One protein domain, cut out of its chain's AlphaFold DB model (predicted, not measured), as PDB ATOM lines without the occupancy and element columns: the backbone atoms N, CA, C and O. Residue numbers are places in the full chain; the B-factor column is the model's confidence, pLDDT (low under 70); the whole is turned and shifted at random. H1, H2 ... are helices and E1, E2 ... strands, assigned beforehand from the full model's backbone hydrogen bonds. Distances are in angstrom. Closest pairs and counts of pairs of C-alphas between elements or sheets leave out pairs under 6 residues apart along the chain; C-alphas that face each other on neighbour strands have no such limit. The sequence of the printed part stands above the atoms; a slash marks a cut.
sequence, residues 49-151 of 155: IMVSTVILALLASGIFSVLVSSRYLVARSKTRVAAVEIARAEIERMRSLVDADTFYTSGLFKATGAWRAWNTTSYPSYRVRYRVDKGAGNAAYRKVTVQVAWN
ATOM      1  N   ILE A  49     -55.841 -29.996 -49.600       94.44
ATOM      2  CA  ILE A  49     -54.467 -30.083 -50.113       94.44
ATOM      3  C   ILE A  49     -53.992 -28.704 -50.595       94.44
ATOM      4  O   ILE A  49     -52.858 -28.309 -50.312       94.44
ATOM      5  N   MET A  50     -54.850 -27.926 -51.262       96.62
ATOM      6  CA  MET A  50     -54.499 -26.561 -51.676       96.62
ATOM      7  C   MET A  50     -54.214 -25.653 -50.475       96.62
ATOM      8  O   MET A  50     -53.203 -24.955 -50.458       96.62
ATOM      9  N   VAL A  51     -55.041 -25.699 -49.430       96.88
ATOM     10  CA  VAL A  51     -54.809 -24.901 -48.215       96.88
ATOM     11  C   VAL A  51     -53.540 -25.366 -47.494       96.88
ATOM     12  O   VAL A  51     -52.706 -24.541 -47.114       96.88
ATOM     13  N   SER A  52     -53.339 -26.678 -47.368       97.06
ATOM     14  CA  SER A  52     -52.152 -27.244 -46.714       97.06
ATOM     15  C   SER A  52     -50.858 -26.880 -47.444       97.06
ATOM     16  O   SER A  52     -49.870 -26.526 -46.801       97.06
ATOM     17  N   THR A  53     -50.852 -26.910 -48.780       97.56
ATOM     18  CA  THR A  53     -49.678 -26.527 -49.584       97.56
ATOM     19  C   THR A  53     -49.354 -25.040 -49.468       97.56
ATOM     20  O   THR A  53     -48.179 -24.691 -49.366       97.56
ATOM     21  N   VAL A  54     -50.362 -24.165 -49.392       98.44
ATOM     22  CA  VAL A  54     -50.155 -22.727 -49.142       98.44
ATOM     23  C   VAL A  54     -49.546 -22.490 -47.759       98.44
ATOM     24  O   VAL A  54     -48.550 -21.774 -47.644       98.44
ATOM     25  N   ILE A  55     -50.090 -23.121 -46.714       98.38
ATOM     26  CA  ILE A  55     -49.544 -23.002 -45.353       98.38
ATOM     27  C   ILE A  55     -48.103 -23.529 -45.313       98.38
ATOM     28  O   ILE A  55     -47.217 -22.872 -44.764       98.38
ATOM     29  N   LEU A  56     -47.840 -24.673 -45.948       98.25
ATOM     30  CA  LEU A  56     -46.502 -25.255 -46.028       98.25
ATOM     31  C   LEU A  56     -45.513 -24.330 -46.752       98.25
ATOM     32  O   LEU A  56     -44.386 -24.163 -46.285       98.25
ATOM     33  N   ALA A  57     -45.927 -23.697 -47.851       98.62
ATOM     34  CA  ALA A  57     -45.090 -22.757 -48.594       98.62
ATOM     35  C   ALA A  57     -44.722 -21.523 -47.752       98.62
ATOM     36  O   ALA A  57     -43.567 -21.088 -47.761       98.62
ATOM     37  N   LEU A  58     -45.671 -20.992 -46.974       98.50
ATOM     38  CA  LEU A  58     -45.421 -19.874 -46.058       98.50
ATOM     39  C   LEU A  58     -44.426 -20.253 -44.953       98.50
ATOM     40  O   LEU A  58     -43.498 -19.492 -44.672       98.50
ATOM     41  N   LEU A  59     -44.569 -21.447 -44.370       98.69
ATOM     42  CA  LEU A  59     -43.633 -21.953 -43.362       98.69
ATOM     43  C   LEU A  59     -42.231 -22.165 -43.941       98.69
ATOM     44  O   LEU A  59     -41.245 -21.736 -43.340       98.69
ATOM     45  N   ALA A  60     -42.138 -22.774 -45.126       98.31
ATOM     46  CA  ALA A  60     -40.866 -22.983 -45.810       98.31
ATOM     47  C   ALA A  60     -40.157 -21.645 -46.080       98.31
ATOM     48  O   ALA A  60     -38.972 -21.507 -45.772       98.31
ATOM     49  N   SER A  61     -40.890 -20.639 -46.567       98.50
ATOM     50  CA  SER A  61     -40.377 -19.279 -46.782       98.50
ATOM     51  C   SER A  61     -39.814 -18.655 -45.496       98.50
ATOM     52  O   SER A  61     -38.689 -18.145 -45.487       98.50
ATOM     53  N   GLY A  62     -40.540 -18.780 -44.378       98.31
ATOM     54  CA  GLY A  62     -40.070 -18.324 -43.068       98.31
ATOM     55  C   GLY A  62     -38.751 -18.981 -42.645       98.31
ATOM     56  O   GLY A  62     -37.819 -18.292 -42.227       98.31
ATOM     57  N   ILE A  63     -38.633 -20.301 -42.815       98.50
ATOM     58  CA  ILE A  63     -37.410 -21.050 -42.478       98.50
ATOM     59  C   ILE A  63     -36.231 -20.598 -43.350       98.50
ATOM     60  O   ILE A  63     -35.140 -20.347 -42.828       98.50
ATOM     61  N   PHE A  64     -36.433 -20.440 -44.661       98.31
ATOM     62  CA  PHE A  64     -35.375 -19.978 -45.564       98.31
ATOM     63  C   PHE A  64     -34.863 -18.583 -45.196       98.31
ATOM     64  O   PHE A  64     -33.650 -18.365 -45.195       98.31
ATOM     65  N   SER A  65     -35.755 -17.670 -44.811       97.88
ATOM     66  CA  SER A  65     -35.376 -16.328 -44.352       97.88
ATOM     67  C   SER A  65     -34.429 -16.375 -43.142       97.88
ATOM     68  O   SER A  65     -33.367 -15.739 -43.137       97.88
ATOM     69  N   VAL A  66     -34.741 -17.212 -42.146       98.12
ATOM     70  CA  VAL A  66     -33.897 -17.384 -40.950       98.12
ATOM     71  C   VAL A  66     -32.540 -18.000 -41.299       98.12
ATOM     72  O   VAL A  66     -31.510 -17.560 -40.776       98.12
ATOM     73  N   LEU A  67     -32.502 -18.983 -42.202       97.75
ATOM     74  CA  LEU A  67     -31.249 -19.611 -42.639       97.75
ATOM     75  C   LEU A  67     -30.335 -18.621 -43.368       97.75
ATOM     76  O   LEU A  67     -29.128 -18.598 -43.113       97.75
ATOM     77  N   VAL A  68     -30.897 -17.781 -44.240       96.81
ATOM     78  CA  VAL A  68     -30.147 -16.735 -44.948       96.81
ATOM     79  C   VAL A  68     -29.555 -15.735 -43.953       96.81
ATOM     80  O   VAL A  68     -28.349 -15.488 -43.985       96.81
ATOM     81  N   SER A  69     -30.354 -15.238 -43.006       96.62
ATOM     82  CA  SER A  69     -29.873 -14.328 -41.955       96.62
ATOM     83  C   SER A  69     -28.759 -14.957 -41.102       96.62
ATOM     84  O   SER A  69     -27.710 -14.351 -40.862       96.62
ATOM     85  N   SER A  70     -28.928 -16.227 -40.730       96.56
ATOM     86  CA  SER A  70     -27.939 -16.976 -39.949       96.56
ATOM     87  C   SER A  70     -26.595 -17.091 -40.671       96.56
ATOM     88  O   SER A  70     -25.542 -16.939 -40.047       96.56
ATOM     89  N   ARG A  71     -26.595 -17.294 -41.997       95.00
ATOM     90  CA  ARG A  71     -25.356 -17.339 -42.794       95.00
ATOM     91  C   ARG A  71     -24.578 -16.026 -42.722       95.00
ATOM     92  O   ARG A  71     -23.364 -16.066 -42.514       95.00
ATOM     93  N   TYR A  72     -25.257 -14.882 -42.815       92.19
ATOM     94  CA  TYR A  72     -24.613 -13.569 -42.689       92.19
ATOM     95  C   TYR A  72     -23.988 -13.357 -41.304       92.19
ATOM     96  O   TYR A  72     -22.856 -12.879 -41.193       92.19
ATOM     97  N   LEU A  73     -24.679 -13.770 -40.238       94.00
ATOM     98  CA  LEU A  73     -24.153 -13.680 -38.871       94.00
ATOM     99  C   LEU A  73     -22.915 -14.560 -38.660       94.00
ATOM    100  O   LEU A  73     -21.944 -14.129 -38.024       94.00
ATOM    101  N   VAL A  74     -22.914 -15.769 -39.223       94.88
ATOM    102  CA  VAL A  74     -21.759 -16.677 -39.165       94.88
ATOM    103  C   VAL A  74     -20.581 -16.105 -39.955       94.88
ATOM    104  O   VAL A  74     -19.461 -16.100 -39.444       94.88
ATOM    105  N   ALA A  75     -20.811 -15.566 -41.155       89.94
ATOM    106  CA  ALA A  75     -19.764 -14.927 -41.953       89.94
ATOM    107  C   ALA A  75     -19.124 -13.741 -41.206       89.94
ATOM    108  O   ALA A  75     -17.898 -13.648 -41.102       89.94
ATOM    109  N   ARG A  76     -19.943 -12.887 -40.580       89.69
ATOM    110  CA  ARG A  76     -19.463 -11.773 -39.747       89.69
ATOM    111  C   ARG A  76     -18.696 -12.241 -38.507       89.69
ATOM    112  O   ARG A  76     -17.753 -11.589 -38.067       89.69
ATOM    113  N   SER A  77     -19.092 -13.365 -37.924       92.81
ATOM    114  CA  SER A  77     -18.376 -13.940 -36.781       92.81
ATOM    115  C   SER A  77     -17.007 -14.480 -37.195       92.81
ATOM    116  O   SER A  77     -16.013 -14.192 -36.530       92.81
ATOM    117  N   LYS A  78     -16.923 -15.176 -38.337       91.56
ATOM    118  CA  LYS A  78     -15.653 -15.678 -38.889       91.56
ATOM    119  C   LYS A  78     -14.661 -14.550 -39.170       91.56
ATOM    120  O   LYS A  78     -13.503 -14.645 -38.770       91.56
ATOM    121  N   THR A  79     -15.117 -13.462 -39.788       89.69
ATOM    122  CA  THR A  79     -14.269 -12.291 -40.074       89.69
ATOM    123  C   THR A  79     -13.786 -11.596 -38.800       89.69
ATOM    124  O   THR A  79     -12.645 -11.143 -38.747       89.69
ATOM    125  N   ARG A  80     -14.595 -11.548 -37.732       91.31
ATOM    126  CA  ARG A  80     -14.152 -11.032 -36.422       91.31
ATOM    127  C   ARG A  80     -13.063 -11.894 -35.789       91.31
ATOM    128  O   ARG A  80     -12.081 -11.344 -35.306       91.31
ATOM    129  N   VAL A  81     -13.219 -13.218 -35.809       94.75
ATOM    130  CA  VAL A  81     -12.203 -14.141 -35.273       94.75
ATOM    131  C   VAL A  81     -10.898 -14.009 -36.058       94.75
ATOM    132  O   VAL A  81      -9.845 -13.811 -35.458       94.75
ATOM    133  N   ALA A  82     -10.969 -14.004 -37.390       92.06
ATOM    134  CA  ALA A  82      -9.794 -13.811 -38.236       92.06
ATOM    135  C   ALA A  82      -9.105 -12.455 -37.985       92.06
ATOM    136  O   ALA A  82      -7.881 -12.392 -37.913       92.06
ATOM    137  N   ALA A  83      -9.872 -11.379 -37.780       91.88
ATOM    138  CA  ALA A  83      -9.312 -10.064 -37.466       91.88
ATOM    139  C   ALA A  83      -8.549 -10.052 -36.130       91.88
ATOM    140  O   ALA A  83      -7.527  -9.377 -36.022       91.88
ATOM    141  N   VAL A  84      -9.017 -10.801 -35.127       94.62
ATOM    142  CA  VAL A  84      -8.319 -10.940 -33.839       94.62
ATOM    143  C   VAL A  84      -7.005 -11.695 -34.008       94.62
ATOM    144  O   VAL A  84      -5.992 -11.252 -33.470       94.62
ATOM    145  N   GLU A  85      -6.991 -12.783 -34.775       94.31
ATOM    146  CA  GLU A  85      -5.763 -13.547 -35.035       94.31
ATOM    147  C   GLU A  85      -4.729 -12.719 -35.816       94.31
ATOM    148  O   GLU A  85      -3.560 -12.676 -35.436       94.31
ATOM    149  N   ILE A  86      -5.163 -11.956 -36.825       92.62
ATOM    150  CA  ILE A  86      -4.296 -11.014 -37.553       92.62
ATOM    151  C   ILE A  86      -3.747  -9.937 -36.607       92.62
ATOM    152  O   ILE A  86      -2.552  -9.642 -36.620       92.62
ATOM    153  N   ALA A  87      -4.603  -9.353 -35.762       92.88
ATOM    154  CA  ALA A  87      -4.174  -8.341 -34.804       92.88
ATOM    155  C   ALA A  87      -3.161  -8.902 -33.795       92.88
ATOM    156  O   ALA A  87      -2.189  -8.223 -33.473       92.88
ATOM    157  N   ARG A  88      -3.356 -10.140 -33.322       94.06
ATOM    158  CA  ARG A  88      -2.412 -10.837 -32.437       94.06
ATOM    159  C   ARG A  88      -1.066 -11.060 -33.110       94.06
ATOM    160  O   ARG A  88      -0.049 -10.724 -32.511       94.06
ATOM    161  N   ALA A  89      -1.061 -11.565 -34.342       92.31
ATOM    162  CA  ALA A  89       0.166 -11.772 -35.104       92.31
ATOM    163  C   ALA A  89       0.946 -10.459 -35.283       92.31
ATOM    164  O   ALA A  89       2.161 -10.429 -35.095       92.31
ATOM    165  N   GLU A  90       0.249  -9.356 -35.566       89.62
ATOM    166  CA  GLU A  90       0.888  -8.047 -35.711       89.62
ATOM    167  C   GLU A  90       1.429  -7.515 -34.377       89.62
ATOM    168  O   GLU A  90       2.536  -6.978 -34.337       89.62
ATOM    169  N   ILE A  91       0.693  -7.689 -33.271       90.12
ATOM    170  CA  ILE A  91       1.178  -7.339 -31.927       90.12
ATOM    171  C   ILE A  91       2.443  -8.130 -31.593       90.12
ATOM    172  O   ILE A  91       3.401  -7.536 -31.104       90.12
ATOM    173  N   GLU A  92       2.478  -9.430 -31.882       91.12
ATOM    174  CA  GLU A  92       3.651 -10.266 -31.618       91.12
ATOM    175  C   GLU A  92       4.846  -9.852 -32.489       91.12
ATOM    176  O   GLU A  92       5.965  -9.714 -31.995       91.12
ATOM    177  N   ARG A  93       4.599  -9.523 -33.763       86.88
ATOM    178  CA  ARG A  93       5.614  -8.953 -34.660       86.88
ATOM    179  C   ARG A  93       6.157  -7.618 -34.147       86.88
ATOM    180  O   ARG A  93       7.332  -7.326 -34.324       86.88
ATOM    181  N   MET A  94       5.318  -6.777 -33.544       82.94
ATOM    182  CA  MET A  94       5.776  -5.530 -32.925       82.94
ATOM    183  C   MET A  94       6.523  -5.786 -31.622       82.94
ATOM    184  O   MET A  94       7.486  -5.082 -31.339       82.94
ATOM    185  N   ARG A  95       6.108  -6.787 -30.844       84.44
ATOM    186  CA  ARG A  95       6.757  -7.158 -29.588       84.44
ATOM    187  C   ARG A  95       8.208  -7.575 -29.804       84.44
ATOM    188  O   ARG A  95       9.052  -7.158 -29.024       84.44
ATOM    189  N   SER A  96       8.507  -8.324 -30.866       82.25
ATOM    190  CA  SER A  96       9.888  -8.714 -31.190       82.25
ATOM    191  C   SER A  96      10.782  -7.549 -31.629       82.25
ATOM    192  O   SER A  96      11.999  -7.683 -31.627       82.25
ATOM    193  N   LEU A  97      10.198  -6.407 -32.004       75.31
ATOM    194  CA  LEU A  97      10.921  -5.199 -32.424       75.31
ATOM    195  C   LEU A  97      11.107  -4.189 -31.283       75.31
ATOM    196  O   LEU A  97      11.658  -3.109 -31.500       75.31
ATOM    197  N   VAL A  98      10.589  -4.503 -30.097       72.06
ATOM    198  CA  VAL A  98      10.573  -3.625 -28.934       72.06
ATOM    199  C   VAL A  98      11.524  -4.187 -27.882       72.06
ATOM    200  O   VAL A  98      11.113  -4.930 -26.995       72.06
ATOM    201  N   ASP A  99      12.796  -3.801 -27.971       69.81
ATOM    202  CA  ASP A  99      13.743  -3.973 -26.868       69.81
ATOM    203  C   ASP A  99      13.743  -2.731 -25.973       69.81
ATOM    204  O   ASP A  99      13.589  -1.599 -26.445       69.81
ATOM    205  N   ALA A 100      13.965  -2.942 -24.672       61.84
ATOM    206  CA  ALA A 100      14.022  -1.874 -23.672       61.84
ATOM    207  C   ALA A 100      15.046  -0.772 -24.004       61.84
ATOM    208  O   ALA A 100      14.822   0.392 -23.673       61.84
ATOM    209  N   ASP A 101      16.115  -1.117 -24.723       63.00
ATOM    210  CA  ASP A 101      17.178  -0.178 -25.091       63.00
ATOM    211  C   ASP A 101      16.947   0.538 -26.432       63.00
ATOM    212  O   ASP A 101      17.482   1.625 -26.655       63.00
ATOM    213  N   THR A 102      16.124  -0.005 -27.338       67.19
ATOM    214  CA  THR A 102      15.985   0.524 -28.714       67.19
ATOM    215  C   THR A 102      14.722   1.363 -28.935       67.19
ATOM    216  O   THR A 102      14.439   1.816 -30.051       67.19
ATOM    217  N   PHE A 103      13.971   1.645 -27.865       64.50
ATOM    218  CA  PHE A 103      12.705   2.386 -27.907       64.50
ATOM    219  C   PHE A 103      12.796   3.786 -28.532       64.50
ATOM    220  O   PHE A 103      11.856   4.227 -29.196       64.50
ATOM    221  N   TYR A 104      13.896   4.506 -28.303       63.50
ATOM    222  CA  TYR A 104      14.060   5.895 -28.758       63.50
ATOM    223  C   TYR A 104      14.774   6.007 -30.110       63.50
ATOM    224  O   TYR A 104      14.700   7.045 -30.772       63.50
ATOM    225  N   THR A 105      15.446   4.939 -30.536       65.56
ATOM    226  CA  THR A 105      16.266   4.898 -31.753       65.56
ATOM    227  C   THR A 105      15.544   4.226 -32.918       65.56
ATOM    228  O   THR A 105      15.754   4.617 -34.069       65.56
ATOM    229  N   SER A 106      14.626   3.291 -32.657       61.91
ATOM    230  CA  SER A 106      13.849   2.627 -33.708       61.91
ATOM    231  C   SER A 106      12.779   3.560 -34.308       61.91
ATOM    232  O   SER A 106      11.891   4.100 -33.641       61.91
ATOM    233  N   GLY A 107      12.843   3.768 -35.630       61.78
ATOM    234  CA  GLY A 107      11.960   4.677 -36.383       61.78
ATOM    235  C   GLY A 107      10.464   4.323 -36.348       61.78
ATOM    236  O   GLY A 107       9.624   5.112 -36.795       61.78
ATOM    237  N   LEU A 108      10.113   3.166 -35.783       60.31
ATOM    238  CA  LEU A 108       8.740   2.701 -35.599       60.31
ATOM    239  C   LEU A 108       7.972   3.534 -34.556       60.31
ATOM    240  O   LEU A 108       6.761   3.705 -34.721       60.31
ATOM    241  N   PHE A 109       8.655   4.162 -33.586       61.59
ATOM    242  CA  PHE A 109       8.014   4.821 -32.431       61.59
ATOM    243  C   PHE A 109       8.145   6.353 -32.379       61.59
ATOM    244  O   PHE A 109       7.642   6.981 -31.445       61.59
ATOM    245  N   LYS A 110       8.759   6.982 -33.394       57.59
ATOM    246  CA  LYS A 110       8.973   8.445 -33.433       57.59
ATOM    247  C   LYS A 110       7.676   9.269 -33.488       57.59
ATOM    248  O   LYS A 110       7.659  10.399 -33.016       57.59
ATOM    249  N   ALA A 111       6.580   8.705 -34.000       58.34
ATOM    250  CA  ALA A 111       5.281   9.373 -34.080       58.34
ATOM    251  C   ALA A 111       4.319   8.813 -33.019       58.34
ATOM    252  O   ALA A 111       3.501   7.937 -33.297       58.34
ATOM    253  N   THR A 112       4.436   9.297 -31.779       69.62
ATOM    254  CA  THR A 112       3.441   8.986 -30.738       69.62
ATOM    255  C   THR A 112       2.098   9.603 -31.139       69.62
ATOM    256  O   THR A 112       2.039  10.783 -31.470       69.62
ATOM    257  N   GLY A 113       1.017   8.825 -31.084       75.19
ATOM    258  CA  GLY A 113      -0.342   9.343 -31.263       75.19
ATOM    259  C   GLY A 113      -0.867   9.412 -32.700       75.19
ATOM    260  O   GLY A 113      -2.049   9.699 -32.893       75.19
ATOM    261  N   ALA A 114      -0.046   9.094 -33.702       83.81
ATOM    262  CA  ALA A 114      -0.478   9.026 -35.095       83.81
ATOM    263  C   ALA A 114      -0.717   7.577 -35.537       83.81
ATOM    264  O   ALA A 114       0.024   6.660 -35.175       83.81
ATOM    265  N   TRP A 115      -1.752   7.368 -36.349       86.38
ATOM    266  CA  TRP A 115      -1.936   6.105 -37.056       86.38
ATOM    267  C   TRP A 115      -0.908   5.984 -38.172       86.38
ATOM    268  O   TRP A 115      -0.712   6.917 -38.950       86.38
ATOM    269  N   ARG A 116      -0.290   4.810 -38.288       86.06
ATOM    270  CA  ARG A 116       0.480   4.475 -39.484       86.06
ATOM    271  C   ARG A 116      -0.444   4.298 -40.686       86.06
ATOM    272  O   ARG A 116      -1.644   4.048 -40.541       86.06
ATOM    273  N   ALA A 117       0.143   4.450 -41.871       86.38
ATOM    274  CA  ALA A 117      -0.536   4.161 -43.122       86.38
ATOM    275  C   ALA A 117      -1.049   2.715 -43.126       86.38
ATOM    276  O   ALA A 117      -0.507   1.837 -42.453       86.38
ATOM    277  N   TRP A 118      -2.125   2.491 -43.872       88.69
ATOM    278  CA  TRP A 118      -2.666   1.157 -44.061       88.69
ATOM    279  C   TRP A 118      -1.684   0.307 -44.861       88.69
ATOM    280  O   TRP A 118      -1.373   0.632 -46.005       88.69
ATOM    281  N   ASN A 119      -1.267  -0.810 -44.280       84.19
ATOM    282  CA  ASN A 119      -0.602  -1.871 -45.016       84.19
ATOM    283  C   ASN A 119      -1.689  -2.778 -45.583       84.19
ATOM    284  O   ASN A 119      -2.476  -3.345 -44.823       84.19
ATOM    285  N   THR A 120      -1.764  -2.864 -46.907       80.94
ATOM    286  CA  THR A 120      -2.733  -3.722 -47.595       80.94
ATOM    287  C   THR A 120      -2.067  -5.046 -47.925       80.94
ATOM    288  O   THR A 120      -1.019  -5.054 -48.568       80.94
ATOM    289  N   THR A 121      -2.676  -6.153 -47.506       76.50
ATOM    290  CA  THR A 121      -2.207  -7.497 -47.853       76.50
ATOM    291  C   THR A 121      -3.061  -8.050 -48.988       76.50
ATOM    292  O   THR A 121      -4.292  -7.967 -48.957       76.50
ATOM    293  N   SER A 122      -2.410  -8.622 -50.001       63.00
ATOM    294  CA  SER A 122      -3.094  -9.307 -51.097       63.00
ATOM    295  C   SER A 122      -3.473 -10.717 -50.646       63.00
ATOM    296  O   SER A 122      -2.660 -11.629 -50.720       63.00
ATOM    297  N   TYR A 123      -4.724 -10.869 -50.207       57.34
ATOM    298  CA  TYR A 123      -5.449 -12.127 -49.969       57.34
ATOM    299  C   TYR A 123      -5.324 -12.792 -48.571       57.34
ATOM    300  O   TYR A 123      -4.243 -13.236 -48.191       57.34
ATOM    301  N   PRO A 124      -6.441 -12.948 -47.820       64.69
ATOM    302  CA  PRO A 124      -7.702 -12.211 -47.979       64.69
ATOM    303  C   PRO A 124      -7.430 -10.698 -47.960       64.69
ATOM    304  O   PRO A 124      -6.464 -10.256 -47.344       64.69
ATOM    305  N   SER A 125      -8.214  -9.897 -48.686       81.25
ATOM    306  CA  SER A 125      -7.978  -8.452 -48.798       81.25
ATOM    307  C   SER A 125      -8.323  -7.762 -47.474       81.25
ATOM    308  O   SER A 125      -9.435  -7.295 -47.239       81.25
ATOM    309  N   TYR A 126      -7.357  -7.710 -46.567       88.06
ATOM    310  CA  TYR A 126      -7.441  -6.921 -45.350       88.06
ATOM    311  C   TYR A 126      -6.345  -5.868 -45.349       88.06
ATOM    312  O   TYR A 126      -5.301  -5.983 -45.998       88.06
ATOM    313  N   ARG A 127      -6.604  -4.815 -44.591       90.38
ATOM    314  CA  ARG A 127      -5.639  -3.773 -44.297       90.38
ATOM    315  C   ARG A 127      -5.433  -3.690 -42.797       90.38
ATOM    316  O   ARG A 127      -6.391  -3.762 -42.022       90.38
ATOM    317  N   VAL A 128      -4.177  -3.535 -42.400       90.69
ATOM    318  CA  VAL A 128      -3.778  -3.366 -41.002       90.69
ATOM    319  C   VAL A 128      -3.094  -2.027 -40.846       90.69
ATOM    320  O   VAL A 128      -2.317  -1.597 -41.699       90.69
ATOM    321  N   ARG A 129      -3.381  -1.361 -39.737       90.19
ATOM    322  CA  ARG A 129      -2.591  -0.231 -39.263       90.19
ATOM    323  C   ARG A 129      -2.433  -0.324 -37.761       90.19
ATOM    324  O   ARG A 129      -3.260  -0.916 -37.071       90.19
ATOM    325  N   TYR A 130      -1.398   0.320 -37.251       89.62
ATOM    326  CA  TYR A 130      -1.165   0.423 -35.823       89.62
ATOM    327  C   TYR A 130      -0.885   1.869 -35.429       89.62
ATOM    328  O   TYR A 130      -0.476   2.704 -36.244       89.62
ATOM    329  N   ARG A 131      -1.136   2.162 -34.160       87.81
ATOM    330  CA  ARG A 131      -0.801   3.414 -33.489       87.81
ATOM    331  C   ARG A 131      -0.124   3.071 -32.174       87.81
ATOM    332  O   ARG A 131      -0.562   2.157 -31.475       87.81
ATOM    333  N   VAL A 132       0.919   3.821 -31.837       85.50
ATOM    334  CA  VAL A 132       1.619   3.685 -30.560       85.50
ATOM    335  C   VAL A 132       1.444   4.965 -29.756       85.50
ATOM    336  O   VAL A 132       1.740   6.063 -30.226       85.50
ATOM    337  N   ASP A 133       0.952   4.814 -28.536       85.00
ATOM    338  CA  ASP A 133       0.731   5.880 -27.571       85.00
ATOM    339  C   ASP A 133       1.639   5.692 -26.350       85.00
ATOM    340  O   ASP A 133       2.127   4.594 -26.056       85.00
ATOM    341  N   LYS A 134       1.872   6.780 -25.613       79.75
ATOM    342  CA  LYS A 134       2.509   6.708 -24.291       79.75
ATOM    343  C   LYS A 134       1.602   5.916 -23.341       79.75
ATOM    344  O   LYS A 134       0.393   6.141 -23.319       79.75
ATOM    345  N   GLY A 135       2.177   4.978 -22.590       77.19
ATOM    346  CA  GLY A 135       1.486   4.300 -21.493       77.19
ATOM    347  C   GLY A 135       1.256   5.246 -20.312       77.19
ATOM    348  O   GLY A 135       1.915   6.278 -20.189       77.19
ATOM    349  N   ALA A 136       0.298   4.905 -19.451       74.69
ATOM    350  CA  ALA A 136       0.026   5.674 -18.241       74.69
ATOM    351  C   ALA A 136       1.132   5.457 -17.189       74.69
ATOM    352  O   ALA A 136       1.591   4.334 -16.993       74.69
ATOM    353  N   GLY A 137       1.534   6.523 -16.489       67.50
ATOM    354  CA  GLY A 137       2.283   6.443 -15.226       67.50
ATOM    355  C   GLY A 137       3.815   6.379 -15.292       67.50
ATOM    356  O   GLY A 137       4.443   6.636 -14.276       67.50
ATOM    357  N   ASN A 138       4.434   6.084 -16.437       59.91
ATOM    358  CA  ASN A 138       5.861   6.313 -16.713       59.91
ATOM    359  C   ASN A 138       6.158   5.918 -18.168       59.91
ATOM    360  O   ASN A 138       5.521   5.015 -18.708       59.91
ATOM    361  N   ALA A 139       7.142   6.559 -18.806       63.88
ATOM    362  CA  ALA A 139       7.499   6.339 -20.219       63.88
ATOM    363  C   ALA A 139       7.975   4.906 -20.560       63.88
ATOM    364  O   ALA A 139       8.243   4.620 -21.727       63.88
ATOM    365  N   ALA A 140       8.059   4.026 -19.555       69.69
ATOM    366  CA  ALA A 140       8.506   2.640 -19.645       69.69
ATOM    367  C   ALA A 140       7.533   1.718 -20.398       69.69
ATOM    368  O   ALA A 140       7.964   0.724 -20.971       69.69
ATOM    369  N   TYR A 141       6.235   2.045 -20.438       76.56
ATOM    370  CA  TYR A 141       5.244   1.256 -21.175       76.56
ATOM    371  C   TYR A 141       4.663   2.042 -22.343       76.56
ATOM    372  O   TYR A 141       4.460   3.259 -22.279       76.56
ATOM    373  N   ARG A 142       4.345   1.326 -23.422       78.06
ATOM    374  CA  ARG A 142       3.670   1.877 -24.597       78.06
ATOM    375  C   ARG A 142       2.373   1.139 -24.843       78.06
ATOM    376  O   ARG A 142       2.311  -0.085 -24.771       78.06
ATOM    377  N   LYS A 143       1.329   1.906 -25.140       85.00
ATOM    378  CA  LYS A 143       0.049   1.356 -25.567       85.00
ATOM    379  C   LYS A 143       0.099   1.207 -27.077       85.00
ATOM    380  O   LYS A 143       0.257   2.196 -27.786       85.00
ATOM    381  N   VAL A 144      -0.063  -0.015 -27.561       85.81
ATOM    382  CA  VAL A 144      -0.170  -0.285 -28.992       85.81
ATOM    383  C   VAL A 144      -1.624  -0.584 -29.317       85.81
ATOM    384  O   VAL A 144      -2.242  -1.453 -28.707       85.81
ATOM    385  N   THR A 145      -2.177   0.164 -30.264       90.88
ATOM    386  CA  THR A 145      -3.525  -0.062 -30.782       90.88
ATOM    387  C   THR A 145      -3.400  -0.549 -32.215       90.88
ATOM    388  O   THR A 145      -2.894   0.177 -33.069       90.88
ATOM    389  N   VAL A 146      -3.861  -1.770 -32.481       91.81
ATOM    390  CA  VAL A 146      -3.901  -2.354 -33.827       91.81
ATOM    391  C   VAL A 146      -5.325  -2.296 -34.350       91.81
ATOM    392  O   VAL A 146      -6.275  -2.597 -33.630       91.81
ATOM    393  N   GLN A 147      -5.471  -1.900 -35.609       93.44
ATOM    394  CA  GLN A 147      -6.743  -1.894 -36.305       93.44
ATOM    395  C   GLN A 147      -6.638  -2.741 -37.565       93.44
ATOM    396  O   GLN A 147      -5.759  -2.529 -38.399       93.44
ATOM    397  N   VAL A 148      -7.588  -3.660 -37.705       92.69
ATOM    398  CA  VAL A 148      -7.768  -4.502 -38.887       92.69
ATOM    399  C   VAL A 148      -9.081  -4.101 -39.544       92.69
ATOM    400  O   VAL A 148     -10.094  -3.928 -38.863       92.69
ATOM    401  N   ALA A 149      -9.066  -3.926 -40.859       90.75
ATOM    402  CA  ALA A 149     -10.263  -3.681 -41.649       90.75
ATOM    403  C   ALA A 149     -10.253  -4.573 -42.891       90.75
ATOM    404  O   ALA A 149      -9.212  -4.757 -43.516       90.75
ATOM    405  N   TRP A 150     -11.416  -5.110 -43.239       89.00
ATOM    406  CA  TRP A 150     -11.614  -5.897 -44.452       89.00
ATOM    407  C   TRP A 150     -11.890  -4.957 -45.627       89.00
ATOM    408  O   TRP A 150     -12.623  -3.976 -45.477       89.00
ATOM    409  N   ASN A 151     -11.286  -5.236 -46.779       78.00
ATOM    410  CA  ASN A 151     -11.553  -4.545 -48.035       78.00
ATOM    411  C   ASN A 151     -12.691  -5.284 -48.751       78.00
ATOM    412  O   ASN A 151     -12.464  -5.918 -49.780       78.00
TER     413      ASN A 151
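Overview. This is residues 49 to 151 of the 155 residues of an uncharacterized protein of Candidatus Omnitrophica bacterium CG_4_10_14_0_2_um_filter_44_9 (UniProt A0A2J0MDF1). One long helix, H1, sticks out as a free arm over residues 49 to 78, and its residues 79 to 95 pack over one face of a small antiparallel sheet, making two layers. The 103 printed residues run H1, E1, E2, E3, class mixed, sheet order E1 E2 E3. The whole is extended, radius of gyration of the C-alphas 23.5 A, spanning 81 by 33 by 21 A.

Arrangement. Start at H1, residues 49 to 95, with every O i to N i+4 pair within hydrogen-bond range. Next find E1, residues 119 to 121, E2, residues 126 to 134, and E3, residues 142 to 150, a meander, each strand the antiparallel neighbour of the one before. In hairpin E1 and E2, N 119 and O 128 are 2.9 A apart; in hairpin E2 and E3, N 131 and O 145, 2.9 A. H1 is on this sheet, height 5.4 A, over E2 and E3, slantwise at 45 degrees to E2 on the local plane. Its closest C-alphas to E3 are Ala 83 and Val 148, 5.9 A.

Along the chain. From C-alpha 49 at (-54.467, -30.083, -50.113), H1 runs 68.5 A. E1 spans 6.5 A, E2 27.0 A; E3, 26.2 A, ends at C-alpha 150 (-11.614, -5.897, -44.452).

Size, cuts and confidence. The farthest C-alphas, Ile 49 and Asp 101, are 81.6 A apart. The printed part has no cut; the link H1 to E1 is long. Look for pLDDT under 70 at residues 99 to 112, 122 to 124 and 137 to 140.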